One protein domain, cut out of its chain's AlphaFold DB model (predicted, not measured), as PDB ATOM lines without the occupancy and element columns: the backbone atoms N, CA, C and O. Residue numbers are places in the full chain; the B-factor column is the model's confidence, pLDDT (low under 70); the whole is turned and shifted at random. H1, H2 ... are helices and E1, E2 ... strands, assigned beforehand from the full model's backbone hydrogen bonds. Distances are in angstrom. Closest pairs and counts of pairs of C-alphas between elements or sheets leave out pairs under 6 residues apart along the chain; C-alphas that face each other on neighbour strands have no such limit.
ATOM      1  N   LYS A   4      42.396  47.188 -33.628       75.25
ATOM      2  CA  LYS A   4      42.546  45.941 -34.375       75.25
ATOM      3  C   LYS A   4      41.318  45.738 -35.260       75.25
ATOM      4  O   LYS A   4      40.204  46.128 -34.903       75.25
ATOM      5  N   ARG A   5      41.550  45.158 -36.436       75.62
ATOM      6  CA  ARG A   5      40.524  44.846 -37.438       75.62
ATOM      7  C   ARG A   5      40.310  43.342 -37.472       75.62
ATOM      8  O   ARG A   5      41.284  42.596 -37.417       75.62
ATOM      9  N   TYR A   6      39.065  42.927 -37.631       67.00
ATOM     10  CA  TYR A   6      38.672  41.524 -37.694       67.00
ATOM     11  C   TYR A   6      37.720  41.313 -38.852       67.00
ATOM     12  O   TYR A   6      36.979  42.228 -39.211       67.00
ATOM     13  N   TYR A   7      37.730  40.112 -39.418       70.38
ATOM     14  CA  TYR A   7      36.874  39.757 -40.537       70.38
ATOM     15  C   TYR A   7      35.776  38.805 -40.062       70.38
ATOM     16  O   TYR A   7      36.071  37.711 -39.575       70.38
ATOM     17  N   THR A   8      34.522  39.232 -40.193       72.44
ATOM     18  CA  THR A   8      33.325  38.415 -39.962       72.44
ATOM     19  C   THR A   8      32.624  38.145 -41.296       72.44
ATOM     20  O   THR A   8      32.946  38.747 -42.320       72.44
ATOM     21  N   LYS A   9      31.606  37.277 -41.287       71.62
ATOM     22  CA  LYS A   9      30.753  37.005 -42.460       71.62
ATOM     23  C   LYS A   9      29.987  38.246 -42.961       71.62
ATOM     24  O   LYS A   9      29.480  38.224 -44.077       71.62
ATOM     25  N   GLU A  10      29.934  39.315 -42.164       77.00
ATOM     26  CA  GLU A  10      29.232  40.573 -42.457       77.00
ATOM     27  C   GLU A  10      30.189  41.734 -42.804       77.00
ATOM     28  O   GLU A  10      29.738  42.798 -43.227       77.00
ATOM     29  N   GLY A  11      31.511  41.546 -42.670       81.88
ATOM     30  CA  GLY A  11      32.526  42.529 -43.063       81.88
ATOM     31  C   GLY A  11      33.620  42.754 -42.017       81.88
ATOM     32  O   GLY A  11      34.013  41.846 -41.286       81.88
ATOM     33  N   PHE A  12      34.151  43.981 -41.964       77.50
ATOM     34  CA  PHE A  12      35.219  44.349 -41.030       77.50
ATOM     35  C   PHE A  12      34.672  44.942 -39.730       77.50
ATOM     36  O   PHE A  12      34.185  46.074 -39.721       77.50
ATOM     37  N   VAL A  13      34.846  44.223 -38.622       76.81
ATOM     38  CA  VAL A  13      34.612  44.753 -37.270       76.81
ATOM     39  C   VAL A  13      35.908  45.367 -36.736       76.81
ATOM     40  O   VAL A  13      37.008  44.878 -37.005       76.81
ATOM     41  N   TYR A  14      35.784  46.452 -35.976       79.38
ATOM     42  CA  TYR A  14      36.895  47.177 -35.365       79.38
ATOM     43  C   TYR A  14      36.733  47.127 -33.844       79.38
ATOM     44  O   TYR A  14      35.741  47.628 -33.320       79.38
ATOM     45  N   VAL A  15      37.709  46.547 -33.139       75.50
ATOM     46  CA  VAL A  15      37.749  46.544 -31.665       75.50
ATOM     47  C   VAL A  15      38.980  47.321 -31.216       75.50
ATOM     48  O   VAL A  15      40.097  47.110 -31.704       75.50
ATOM     49  N   LEU A  16      38.756  48.261 -30.306       78.50
ATOM     50  CA  LEU A  16      39.788  49.057 -29.659       78.50
ATOM     51  C   LEU A  16      40.591  48.189 -28.696       78.50
ATOM     52  O   LEU A  16      40.041  47.318 -28.033       78.50
ATOM     53  N   GLU A  17      41.879  48.471 -28.534       83.38
ATOM     54  CA  GLU A  17      42.615  47.844 -27.436       83.38
ATOM     55  C   GLU A  17      42.139  48.390 -26.082       83.38
ATOM     56  O   GLU A  17      42.006  49.607 -25.882       83.38
ATOM     57  N   LEU A  18      41.900  47.488 -25.128       79.31
ATOM     58  CA  LEU A  18      41.613  47.852 -23.746       79.31
ATOM     59  C   LEU A  18      42.845  48.542 -23.140       79.31
ATOM     60  O   LEU A  18      43.911  47.949 -22.981       79.31
ATOM     61  N   LYS A  19      42.716  49.825 -22.794       82.44
ATOM     62  CA  LYS A  19      43.815  50.599 -22.205       82.44
ATOM     63  C   LYS A  19      44.137  50.036 -20.821       82.44
ATOM     64  O   LYS A  19      43.228  49.864 -20.013       82.44
ATOM     65  N   LYS A  20      45.429  49.926 -20.481       80.44
ATOM     66  CA  LYS A  20      45.947  49.474 -19.162       80.44
ATOM     67  C   LYS A  20      45.353  50.180 -17.921       80.44
ATOM     68  O   LYS A  20      45.600  49.750 -16.805       80.44
ATOM     69  N   ASN A  21      44.616  51.282 -18.092       79.50
ATOM     70  CA  ASN A  21      43.959  52.039 -17.022       79.50
ATOM     71  C   ASN A  21      42.417  51.959 -17.042       79.50
ATOM     72  O   ASN A  21      41.771  52.782 -16.400       79.50
ATOM     73  N   GLY A  22      41.819  51.042 -17.812       83.69
ATOM     74  CA  GLY A  22      40.374  50.783 -17.823       83.69
ATOM     75  C   GLY A  22      39.484  51.892 -18.395       83.69
ATOM     76  O   GLY A  22      38.282  51.699 -18.526       83.69
ATOM     77  N   ARG A  23      40.026  53.058 -18.781       87.88
ATOM     78  CA  ARG A  23      39.221  54.237 -19.172       87.88
ATOM     79  C   ARG A  23      38.456  54.116 -20.498       87.88
ATOM     80  O   ARG A  23      37.795  55.069 -20.890       87.88
ATOM     81  N   ASN A  24      38.553  52.986 -21.193       90.31
ATOM     82  CA  ASN A  24      37.671  52.611 -22.302       90.31
ATOM     83  C   ASN A  24      36.991  51.249 -22.078       90.31
ATOM     84  O   ASN A  24      36.572  50.637 -23.052       90.31
ATOM     85  N   TRP A  25      36.871  50.772 -20.831       91.88
ATOM     86  CA  TRP A  25      36.215  49.496 -20.527       91.88
ATOM     87  C   TRP A  25      34.802  49.423 -21.116       91.88
ATOM     88  O   TRP A  25      34.514  48.475 -21.828       91.88
ATOM     89  N   ASN A  26      33.955  50.435 -20.909       92.50
ATOM     90  CA  ASN A  26      32.578  50.421 -21.419       92.50
ATOM     91  C   ASN A  26      32.534  50.309 -22.957       92.50
ATOM     92  O   ASN A  26      31.740  49.561 -23.508       92.50
ATOM     93  N   GLU A  27      33.418  51.029 -23.650       91.69
ATOM     94  CA  GLU A  27      33.524  51.024 -25.116       91.69
ATOM     95  C   GLU A  27      34.060  49.677 -25.640       91.69
ATOM     96  O   GLU A  27      33.553  49.141 -26.624       91.69
ATOM     97  N   TYR A  28      35.033  49.096 -24.933       88.69
ATOM     98  CA  TYR A  28      35.561  47.756 -25.185       88.69
ATOM     99  C   TYR A  28      34.496  46.674 -24.957       88.69
ATOM    100  O   TYR A  28      34.308  45.802 -25.799       88.69
ATOM    101  N   ARG A  29      33.754  46.761 -23.848       91.44
ATOM    102  CA  ARG A  29      32.664  45.854 -23.480       91.44
ATOM    103  C   ARG A  29      31.593  45.814 -24.557       91.44
ATOM    104  O   ARG A  29      31.260  44.723 -25.003       91.44
ATOM    105  N   GLU A  30      31.083  46.964 -24.999       91.75
ATOM    106  CA  GLU A  30      30.062  46.981 -26.052       91.75
ATOM    107  C   GLU A  30      30.589  46.380 -27.362       91.75
ATOM    108  O   GLU A  30      29.876  45.615 -28.000       91.75
ATOM    109  N   GLN A  31      31.857  46.611 -27.724       89.44
ATOM    110  CA  GLN A  31      32.472  45.980 -28.902       89.44
ATOM    111  C   GLN A  31      32.615  44.452 -28.755       89.44
ATOM    112  O   GLN A  31      32.348  43.721 -29.709       89.44
ATOM    113  N   VAL A  32      32.971  43.949 -27.568       88.38
ATOM    114  CA  VAL A  32      33.010  42.504 -27.270       88.38
ATOM    115  C   VAL A  32      31.605  41.889 -27.295       88.38
ATOM    116  O   VAL A  32      31.424  40.804 -27.847       88.38
ATOM    117  N   LEU A  33      30.598  42.582 -26.755       91.81
ATOM    118  CA  LEU A  33      29.203  42.140 -26.800       91.81
ATOM    119  C   LEU A  33      28.613  42.185 -28.215       91.81
ATOM    120  O   LEU A  33      27.796  41.329 -28.542       91.81
ATOM    121  N   GLU A  34      29.027  43.128 -29.063       89.12
ATOM    122  CA  GLU A  34      28.619  43.182 -30.471       89.12
ATOM    123  C   GLU A  34      29.193  41.996 -31.255       89.12
ATOM    124  O   GLU A  34      28.446  41.248 -31.883       89.12
ATOM    125  N   VAL A  35      30.501  41.740 -31.124       85.00
ATOM    126  CA  VAL A  35      31.164  40.557 -31.703       85.00
ATOM    127  C   VAL A  35      30.482  39.264 -31.246       85.00
ATOM    128  O   VAL A  35      30.125  38.428 -32.076       85.00
ATOM    129  N   ALA A  36      30.232  39.114 -29.944       87.50
ATOM    130  CA  ALA A  36      29.571  37.933 -29.397       87.50
ATOM    131  C   ALA A  36      28.080  37.831 -29.770       87.50
ATOM    132  O   ALA A  36      27.518  36.738 -29.711       87.50
ATOM    133  N   ARG A  37      27.427  38.924 -30.184       88.31
ATOM    134  CA  ARG A  37      26.069  38.890 -30.744       88.31
ATOM    135  C   ARG A  37      26.088  38.391 -32.186       88.31
ATOM    136  O   ARG A  37      25.363  37.449 -32.487       88.31
ATOM    137  N   ILE A  38      26.966  38.945 -33.027       83.12
ATOM    138  CA  ILE A  38      27.173  38.526 -34.427       83.12
ATOM    139  C   ILE A  38      27.572  37.040 -34.501       83.12
ATOM    140  O   ILE A  38      27.100  36.302 -35.362       83.12
ATOM    141  N   GLN A  39      28.406  36.571 -33.568       83.56
ATOM    142  CA  GLN A  39      28.846  35.171 -33.486       83.56
ATOM    143  C   GLN A  39      27.898  34.256 -32.679       83.56
ATOM    144  O   GLN A  39      28.180  33.070 -32.534       83.56
ATOM    145  N   ASN A  40      26.791  34.775 -32.131       85.69
ATOM    146  CA  ASN A  40      25.874  34.055 -31.231       85.69
ATOM    147  C   ASN A  40      26.563  33.399 -29.999       85.69
ATOM    148  O   ASN A  40      26.086  32.414 -29.439       85.69
ATOM    149  N   LEU A  41      27.677  33.972 -29.531       87.62
ATOM    150  CA  LEU A  41      28.418  33.554 -28.330       87.62
ATOM    151  C   LEU A  41      27.956  34.274 -27.047       87.62
ATOM    152  O   LEU A  41      28.480  34.017 -25.965       87.62
ATOM    153  N   LEU A  42      26.951  35.150 -27.142       90.50
ATOM    154  CA  LEU A  42      26.461  35.993 -26.044       90.50
ATOM    155  C   LEU A  42      26.003  35.204 -24.795       90.50
ATOM    156  O   LEU A  42      26.067  35.731 -23.687       90.50
ATOM    157  N   GLY A  43      25.575  33.945 -24.960       88.69
ATOM    158  CA  GLY A  43      25.279  33.031 -23.848       88.69
ATOM    159  C   GLY A  43      26.523  32.588 -23.071       88.69
ATOM    160  O   GLY A  43      26.525  32.666 -21.845       88.69
ATOM    161  N   HIS A  44      27.596  32.222 -23.780       86.88
ATOM    162  CA  HIS A  44      28.873  31.792 -23.197       86.88
ATOM    163  C   HIS A  44      29.518  32.910 -22.363       86.88
ATOM    164  O   HIS A  44      29.906  32.676 -21.221       86.88
ATOM    165  N   LEU A  45      29.532  34.155 -22.868       88.56
ATOM    166  CA  LEU A  45      29.975  35.318 -22.079       88.56
ATOM    167  C   LEU A  45      29.159  35.497 -20.785       88.56
ATOM    168  O   LEU A  45      29.688  35.955 -19.773       88.56
ATOM    169  N   ALA A  46      27.869  35.158 -20.817       89.44
ATOM    170  CA  ALA A  46      26.937  35.326 -19.705       89.44
ATOM    171  C   ALA A  46      26.894  34.137 -18.731       89.44
ATOM    172  O   ALA A  46      26.079  34.161 -17.810       89.44
ATOM    173  N   GLY A  47      27.721  33.102 -18.930       87.69
ATOM    174  CA  GLY A  47      27.711  31.897 -18.092       87.69
ATOM    175  C   GLY A  47      26.441  31.060 -18.244       87.69
ATOM    176  O   GLY A  47      26.177  30.169 -17.441       87.69
ATOM    177  N   VAL A  48      25.630  31.348 -19.266       87.31
ATOM    178  CA  VAL A  48      24.455  30.553 -19.605       87.31
ATOM    179  C   VAL A  48      24.915  29.459 -20.551       87.31
ATOM    180  O   VAL A  48      25.307  29.754 -21.680       87.31
ATOM    181  N   GLU A  49      24.826  28.209 -20.089       70.31
ATOM    182  CA  GLU A  49      25.104  26.980 -20.843       70.31
ATOM    183  C   GLU A  49      24.125  26.830 -22.028       70.31
ATOM    184  O   GLU A  49      23.190  26.023 -22.034       70.31
ATOM    185  N   GLN A  50      24.308  27.661 -23.053       59.62
ATOM    186  CA  GLN A  50      23.610  27.527 -24.316       59.62
ATOM    187  C   GLN A  50      24.217  26.347 -25.058       59.62
ATOM    188  O   GLN A  50      25.229  26.489 -25.739       59.62
ATOM    189  N   LYS A  51      23.547  25.192 -24.980       53.47
ATOM    190  CA  LYS A  51      23.765  24.108 -25.943       53.47
ATOM    191  C   LYS A  51      23.719  24.720 -27.347       53.47
ATOM    192  O   LYS A  51      22.676  25.289 -27.695       53.47
ATOM    193  N   PRO A  52      24.811  24.669 -28.130       50.81
ATOM    194  CA  PRO A  52      24.827  25.302 -29.434       50.81
ATOM    195  C   PRO A  52      23.720  24.690 -30.296       50.81
ATOM    196  O   PRO A  52      23.523  23.476 -30.320       50.81
ATOM    197  N   LYS A  53      22.946  25.552 -30.967       50.38
ATOM    198  CA  LYS A  53      21.928  25.123 -31.946       50.38
ATOM    199  C   LYS A  53      22.558  24.671 -33.267       50.38
ATOM    200  O   LYS A  53      21.915  23.972 -34.038       50.38
ATOM    201  N   VAL A  54      23.808  25.075 -33.483       48.31
ATOM    202  CA  VAL A  54      24.772  24.482 -34.415       48.31
ATOM    203  C   VAL A  54      25.150  23.099 -33.874       48.31
ATOM    204  O   VAL A  54      25.415  22.980 -32.675       48.31
ATOM    205  N   ALA A  55      25.152  22.056 -34.705       43.38
ATOM    206  CA  ALA A  55      25.476  20.709 -34.237       43.38
ATOM    207  C   ALA A  55      26.909  20.658 -33.671       43.38
ATOM    208  O   ALA A  55      27.783  21.402 -34.111       43.38
ATOM    209  N   GLY A  56      27.177  19.779 -32.696       46.44
ATOM    210  CA  GLY A  56      28.464  19.777 -31.978       46.44
ATOM    211  C   GLY A  56      29.688  19.657 -32.898       46.44
ATOM    212  O   GLY A  56      30.689  20.329 -32.676       46.44
ATOM    213  N   ASN A  57      29.569  18.882 -33.978       48.47
ATOM    214  CA  ASN A  57      30.585  18.783 -35.025       48.47
ATOM    215  C   ASN A  57      30.676  20.043 -35.905       48.47
ATOM    216  O   ASN A  57      31.777  20.426 -36.268       48.47
ATOM    217  N   GLU A  58      29.565  20.717 -36.218       51.19
ATOM    218  CA  GLU A  58      29.566  21.939 -37.036       51.19
ATOM    219  C   GLU A  58      30.220  23.123 -36.310       51.19
ATOM    220  O   GLU A  58      30.848  23.957 -36.957       51.19
ATOM    221  N   LEU A  59      30.096  23.220 -34.978       46.69
ATOM    222  CA  LEU A  59      30.750  24.287 -34.210       46.69
ATOM    223  C   LEU A  59      32.269  24.085 -34.176       46.69
ATOM    224  O   LEU A  59      33.020  25.046 -34.338       46.69
ATOM    225  N   GLU A  60      32.721  22.843 -34.001       49.81
ATOM    226  CA  GLU A  60      34.147  22.519 -33.974       49.81
ATOM    227  C   GLU A  60      34.766  22.532 -35.385       49.81
ATOM    228  O   GLU A  60      35.859  23.070 -35.560       49.81
ATOM    229  N   GLU A  61      34.041  22.092 -36.422       54.31
ATOM    230  CA  GLU A  61      34.414  22.340 -37.822       54.31
ATOM    231  C   GLU A  61      34.451  23.840 -38.140       54.31
ATOM    232  O   GLU A  61      35.377  24.281 -38.816       54.31
ATOM    233  N   TRP A  62      33.512  24.656 -37.645       51.88
ATOM    234  CA  TRP A  62      33.548  26.103 -37.882       51.88
ATOM    235  C   TRP A  62      34.737  26.772 -37.180       51.88
ATOM    236  O   TRP A  62      35.397  27.603 -37.794       51.88
ATOM    237  N   LEU A  63      35.082  26.365 -35.953       49.22
ATOM    238  CA  LEU A  63      36.295  26.828 -35.261       49.22
ATOM    239  C   LEU A  63      37.599  26.377 -35.950       49.22
ATOM    240  O   LEU A  63      38.614  27.059 -35.815       49.22
ATOM    241  N   GLN A  64      37.583  25.261 -36.689       55.31
ATOM    242  CA  GLN A  64      38.727  24.768 -37.470       55.31
ATOM    243  C   GLN A  64      38.810  25.372 -38.886       55.31
ATOM    244  O   GLN A  64      39.909  25.562 -39.404       55.31
ATOM    245  N   GLN A  65      37.675  25.684 -39.522       46.19
ATOM    246  CA  GLN A  65      37.616  26.309 -40.850       46.19
ATOM    247  C   GLN A  65      37.808  27.830 -40.782       46.19
ATOM    248  O   GLN A  65      38.500  28.412 -41.617       46.19
ATOM    249  N   ASP A  66      37.198  28.491 -39.798       45.31
ATOM    250  CA  ASP A  66      37.190  29.945 -39.660       45.31
ATOM    251  C   ASP A  66      38.380  30.409 -38.804       45.31
ATOM    252  O   ASP A  66      38.256  30.881 -37.673       45.31
ATOM    253  N   SER A  67      39.583  30.287 -39.372       46.62
ATOM    254  CA  SER A  67      40.822  30.753 -38.735       46.62
ATOM    255  C   SER A  67      40.813  32.261 -38.434       46.62
ATOM    256  O   SER A  67      41.603  32.727 -37.613       46.62
ATOM    257  N   SER A  68      39.918  33.036 -39.069       41.78
ATOM    258  CA  SER A  68      39.634  34.426 -38.688       41.78
ATOM    259  C   SER A  68      38.953  34.475 -37.322       41.78
ATOM    260  O   SER A  68      39.460  35.153 -36.432       41.78
ATOM    261  N   ALA A  69      37.878  33.708 -37.110       42.78
ATOM    262  CA  ALA A  69      37.237  33.582 -35.802       42.78
ATOM    263  C   ALA A  69      38.211  33.062 -34.731       42.78
ATOM    264  O   ALA A  69      38.322  33.674 -33.670       42.78
ATOM    265  N   GLN A  70      38.994  32.018 -35.017       44.88
ATOM    266  CA  GLN A  70      39.991  31.501 -34.068       44.88
ATOM    267  C   GLN A  70      41.025  32.585 -33.678       44.88
ATOM    268  O   GLN A  70      41.338  32.768 -32.500       44.88
ATOM    269  N   SER A  71      41.474  33.389 -34.649       42.53
ATOM    270  CA  SER A  71      42.372  34.531 -34.432       42.53
ATOM    271  C   SER A  71      41.703  35.722 -33.715       42.53
ATOM    272  O   SER A  71      42.351  36.391 -32.905       42.53
ATOM    273  N   MET A  72      40.402  35.974 -33.929       39.44
ATOM    274  CA  MET A  72      39.634  36.992 -33.187       39.44
ATOM    275  C   MET A  72      39.703  36.753 -31.680       39.44
ATOM    276  O   MET A  72      39.932  37.699 -30.922       39.44
ATOM    277  N   LEU A  73      39.528  35.494 -31.263       50.25
ATOM    278  CA  LEU A  73      39.579  35.104 -29.856       50.25
ATOM    279  C   LEU A  73      41.022  35.200 -29.335       50.25
ATOM    280  O   LEU A  73      41.310  35.992 -28.434       50.25
ATOM    281  N   MET A  74      41.938  34.472 -29.981       40.41
ATOM    282  CA  MET A  74      43.330  34.277 -29.554       40.41
ATOM    283  C   MET A  74      44.107  35.587 -29.317       40.41
ATOM    284  O   MET A  74      44.934  35.650 -28.411       40.41
ATOM    285  N   TRP A  75      43.831  36.660 -30.072       46.53
ATOM    286  CA  TRP A  75      44.618  37.905 -30.010       46.53
ATOM    287  C   TRP A  75      44.076  39.015 -29.088       46.53
ATOM    288  O   TRP A  75      44.725  40.066 -28.985       46.53
ATOM    289  N   ASN A  76      42.903  38.846 -28.451       48.69
ATOM    290  CA  ASN A  76      42.288  39.889 -27.593       48.69
ATOM    291  C   ASN A  76      41.453  39.387 -26.411       48.69
ATOM    292  O   ASN A  76      41.316  40.106 -25.422       48.69
ATOM    293  N   ILE A  77      40.884  38.187 -26.501       53.19
ATOM    294  CA  ILE A  77      40.162  37.530 -25.407       53.19
ATOM    295  C   ILE A  77      40.899  36.197 -25.211       53.19
ATOM    296  O   ILE A  77      40.395  35.151 -25.623       53.19
ATOM    297  N   PRO A  78      42.161  36.271 -24.733       38.84
ATOM    298  CA  PRO A  78      43.223  35.311 -25.043       38.84
ATOM    299  C   PRO A  78      42.808  33.888 -24.688       38.84
ATOM    300  O   PRO A  78      42.530  33.608 -23.528       38.84
ATOM    301  N   ASP A  79      42.723  33.023 -25.702       42.81
ATOM    302  CA  ASP A  79      42.268  31.623 -25.650       42.81
ATOM    303  C   ASP A  79      40.895  31.344 -25.001       42.81
ATOM    304  O   ASP A  79      40.476  30.189 -24.935       42.81
ATOM    305  N   LEU A  80      40.184  32.361 -24.512       49.59
ATOM    306  CA  LEU A  80      39.207  32.161 -23.443       49.59
ATOM    307  C   LEU A  80      37.773  31.975 -23.922       49.59
ATOM    308  O   LEU A  80      37.053  31.219 -23.290       49.59
ATOM    309  N   LEU A  81      37.380  32.553 -25.064       51.72
ATOM    310  CA  LEU A  81      36.025  32.409 -25.638       51.72
ATOM    311  C   LEU A  81      35.707  31.009 -26.212       51.72
ATOM    312  O   LEU A  81      34.594  30.784 -26.681       51.72
ATOM    313  N   GLY A  82      36.677  30.090 -26.187       49.62
ATOM    314  CA  GLY A  82      36.510  28.664 -26.498       49.62
ATOM    315  C   GLY A  82      36.677  27.743 -25.281       49.62
ATOM    316  O   GLY A  82      36.837  26.539 -25.457       49.62
ATOM    317  N   ARG A  83      36.696  28.299 -24.061       58.12
ATOM    318  CA  ARG A  83      36.834  27.571 -22.789       58.12
ATOM    319  C   ARG A  83      35.652  27.888 -21.879       58.12
ATOM    320  O   ARG A  83      35.144  29.009 -21.900       58.12
ATOM    321  N   ASP A  84      35.284  26.957 -21.005       66.94
ATOM    322  CA  ASP A  84      34.239  27.166 -19.983       66.94
ATOM    323  C   ASP A  84      34.549  28.385 -19.080       66.94
ATOM    324  O   ASP A  84      33.661  29.116 -18.643       66.94
ATOM    325  N   GLU A  85      35.844  28.676 -18.916       77.50
ATOM    326  CA  GLU A  85      36.449  29.836 -18.248       77.50
ATOM    327  C   GLU A  85      36.073  31.209 -18.867       77.50
ATOM    328  O   GLU A  85      36.357  32.248 -18.263       77.50
ATOM    329  N   THR A  86      35.429  31.260 -20.050       81.62
ATOM    330  CA  THR A  86      35.065  32.518 -20.744       81.62
ATOM    331  C   THR A  86      34.365  33.503 -19.804       81.62
ATOM    332  O   THR A  86      34.724  34.683 -19.715       81.62
ATOM    333  N   HIS A  87      33.323  33.008 -19.131       86.00
ATOM    334  CA  HIS A  87      32.459  33.800 -18.268       86.00
ATOM    335  C   HIS A  87      33.234  34.342 -17.065       86.00
ATOM    336  O   HIS A  87      33.029  35.484 -16.657       86.00
ATOM    337  N   GLU A  88      34.168  33.550 -16.535       87.56
ATOM    338  CA  GLU A  88      34.978  33.924 -15.381       87.56
ATOM    339  C   GLU A  88      35.935  35.069 -15.716       87.56
ATOM    340  O   GLU A  88      35.972  36.046 -14.966       87.56
ATOM    341  N   MET A  89      36.622  35.049 -16.869       86.06
ATOM    342  CA  MET A  89      37.441  36.205 -17.264       86.06
ATOM    343  C   MET A  89      36.578  37.431 -17.593       86.06
ATOM    344  O   MET A  89      36.938  38.545 -17.209       86.06
ATOM    345  N   PHE A  90      35.434  37.276 -18.273       88.31
ATOM    346  CA  PHE A  90      34.571  38.429 -18.560       88.31
ATOM    347  C   PHE A  90      34.050  39.073 -17.262       88.31
ATOM    348  O   PHE A  90      34.113  40.296 -17.114       88.31
ATOM    349  N   ASN A  91      33.641  38.263 -16.280       89.50
ATOM    350  CA  ASN A  91      33.293  38.718 -14.933       89.50
ATOM    351  C   ASN A  91      34.490  39.340 -14.198       89.50
ATOM    352  O   ASN A  91      34.328  40.363 -13.532       89.50
ATOM    353  N   TYR A  92      35.692  38.764 -14.303       89.38
ATOM    354  CA  TYR A  92      36.910  39.303 -13.691       89.38
ATOM    355  C   TYR A  92      37.236  40.701 -14.230       89.38
ATOM    356  O   TYR A  92      37.511  41.615 -13.454       89.38
ATOM    357  N   LEU A  93      37.146  40.904 -15.547       88.81
ATOM    358  CA  LEU A  93      37.345  42.215 -16.166       88.81
ATOM    359  C   LEU A  93      36.244  43.197 -15.737       88.81
ATOM    360  O   LEU A  93      36.557  44.292 -15.269       88.81
ATOM    361  N   ALA A  94      34.973  42.794 -15.807       90.44
ATOM    362  CA  ALA A  94      33.843  43.625 -15.393       90.44
ATOM    363  C   ALA A  94      33.963  44.067 -13.920       90.44
ATOM    364  O   ALA A  94      33.925  45.260 -13.620       90.44
ATOM    365  N   THR A  95      34.228  43.134 -13.000       91.31
ATOM    366  CA  THR A  95      34.426  43.435 -11.570       91.31
ATOM    367  C   THR A  95      35.674  44.282 -11.306       91.31
ATOM    368  O   THR A  95      35.601  45.225 -10.515       91.31
ATOM    369  N   THR A  96      36.785  44.038 -12.015       89.12
ATOM    370  CA  THR A  96      38.013  44.856 -11.947       89.12
ATOM    371  C   THR A  96      37.745  46.315 -12.326       89.12
ATOM    372  O   THR A  96      38.209  47.229 -11.640       89.12
ATOM    373  N   PHE A  97      36.936  46.556 -13.363       90.56
ATOM    374  CA  PHE A  97      36.534  47.905 -13.783       90.56
ATOM    375  C   PHE A  97      35.249  48.415 -13.105       90.56
ATOM    376  O   PHE A  97      34.799  49.521 -13.406       90.56
ATOM    377  N   ARG A  98      34.722  47.672 -12.118       93.56
ATOM    378  CA  ARG A  98      33.512  47.975 -11.322       93.56
ATOM    379  C   ARG A  98      32.238  48.145 -12.147       93.56
ATOM    380  O   ARG A  98      31.329  48.881 -11.760       93.56
TER     381      ARG A  98
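What this domain is: This is residues 4 to 98 of the 430 residues of an uncharacterized protein of Pisolithus microcarpus 441 (UniProt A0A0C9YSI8). A two-stranded hairpin, E1 and E2, lies at one side of the domain, with H1 packing on E2 and H4 packing on E1. H5 runs beside H1 on the side away from the hairpin, with the short H2 at the corner between them, while H3 lies out at one end of the long axis and meets H4 at a corner. The 95 printed residues have two named strands and five named helices in the order E1, E2, H1, H2, H3, H4, H5, and the class is mostly helix. The sheet's order is E1, E2, antiparallel. The whole is compact, with a radius of gyration of the C-alphas of 13.3 A and spans of 40 by 28 by 18 A.

How they stand to each other: Begin at the hairpin of E1, residues 4 to 8, and E2, residues 11 to 16, antiparallel at 149 degrees; look there for N 6 and O 13, 2.9 A apart, and N 8 and O 11, also 2.9 A. From E2 go to H1, residues 25 to 38: the closest C-alphas are those of Val 15 and Gln 31, 6.0 A apart. From E1 go to H4, residues 67 to 74, where the closest C-alphas, of Tyr 7 and Ser 68, are 6.3 A apart. H3, residues 56 to 65, and H4 only just touch, and only at the corner, with 3 pairs of C-alphas within 8 A; the closest are those of Leu 63 and Gln 70, 6.1 A apart, and their lines are about perpendicular at 84 degrees. H2, residues 42 to 45, and H1 only just touch, only at the corner and with residues 33 to 36 of H1 alone, over 3 pairs within 8 A; the closest C-alphas are those of Ala 36 and Leu 42, 5.0 A. H2 touches H5, residues 86 to 96, closest at the C-alphas of Leu 45 and His 87, 4.8 A. H1 and H5 are near each other, while H1 and H4 are apart. In H1, H3, H4 and H5 every O i to N i+4 pair is within hydrogen-bond range; H2 is too short for one.

Where its parts are: Find C-alpha 4 at (42.546, 45.941, -34.375), where E1 begins its 13.1 A; E2 is 16.6 A long. H1 begins at C-alpha 25, (36.215, 49.496, -20.527), and runs 19.9 A. H3 measures 14.3 A, and H5 runs 15.4 A to C-alpha 96 at (38.013, 44.856, -11.947).

The domain as a whole: The C-alphas farthest apart, of Asn 21 and Ala 55, are 40.2 A apart. The printed part has no cut, and the link from H4 to H5, 11 residues, is long. Mean pLDDT of the printed part is 71.3; residue 6 and residues 50 to 84 are under 70.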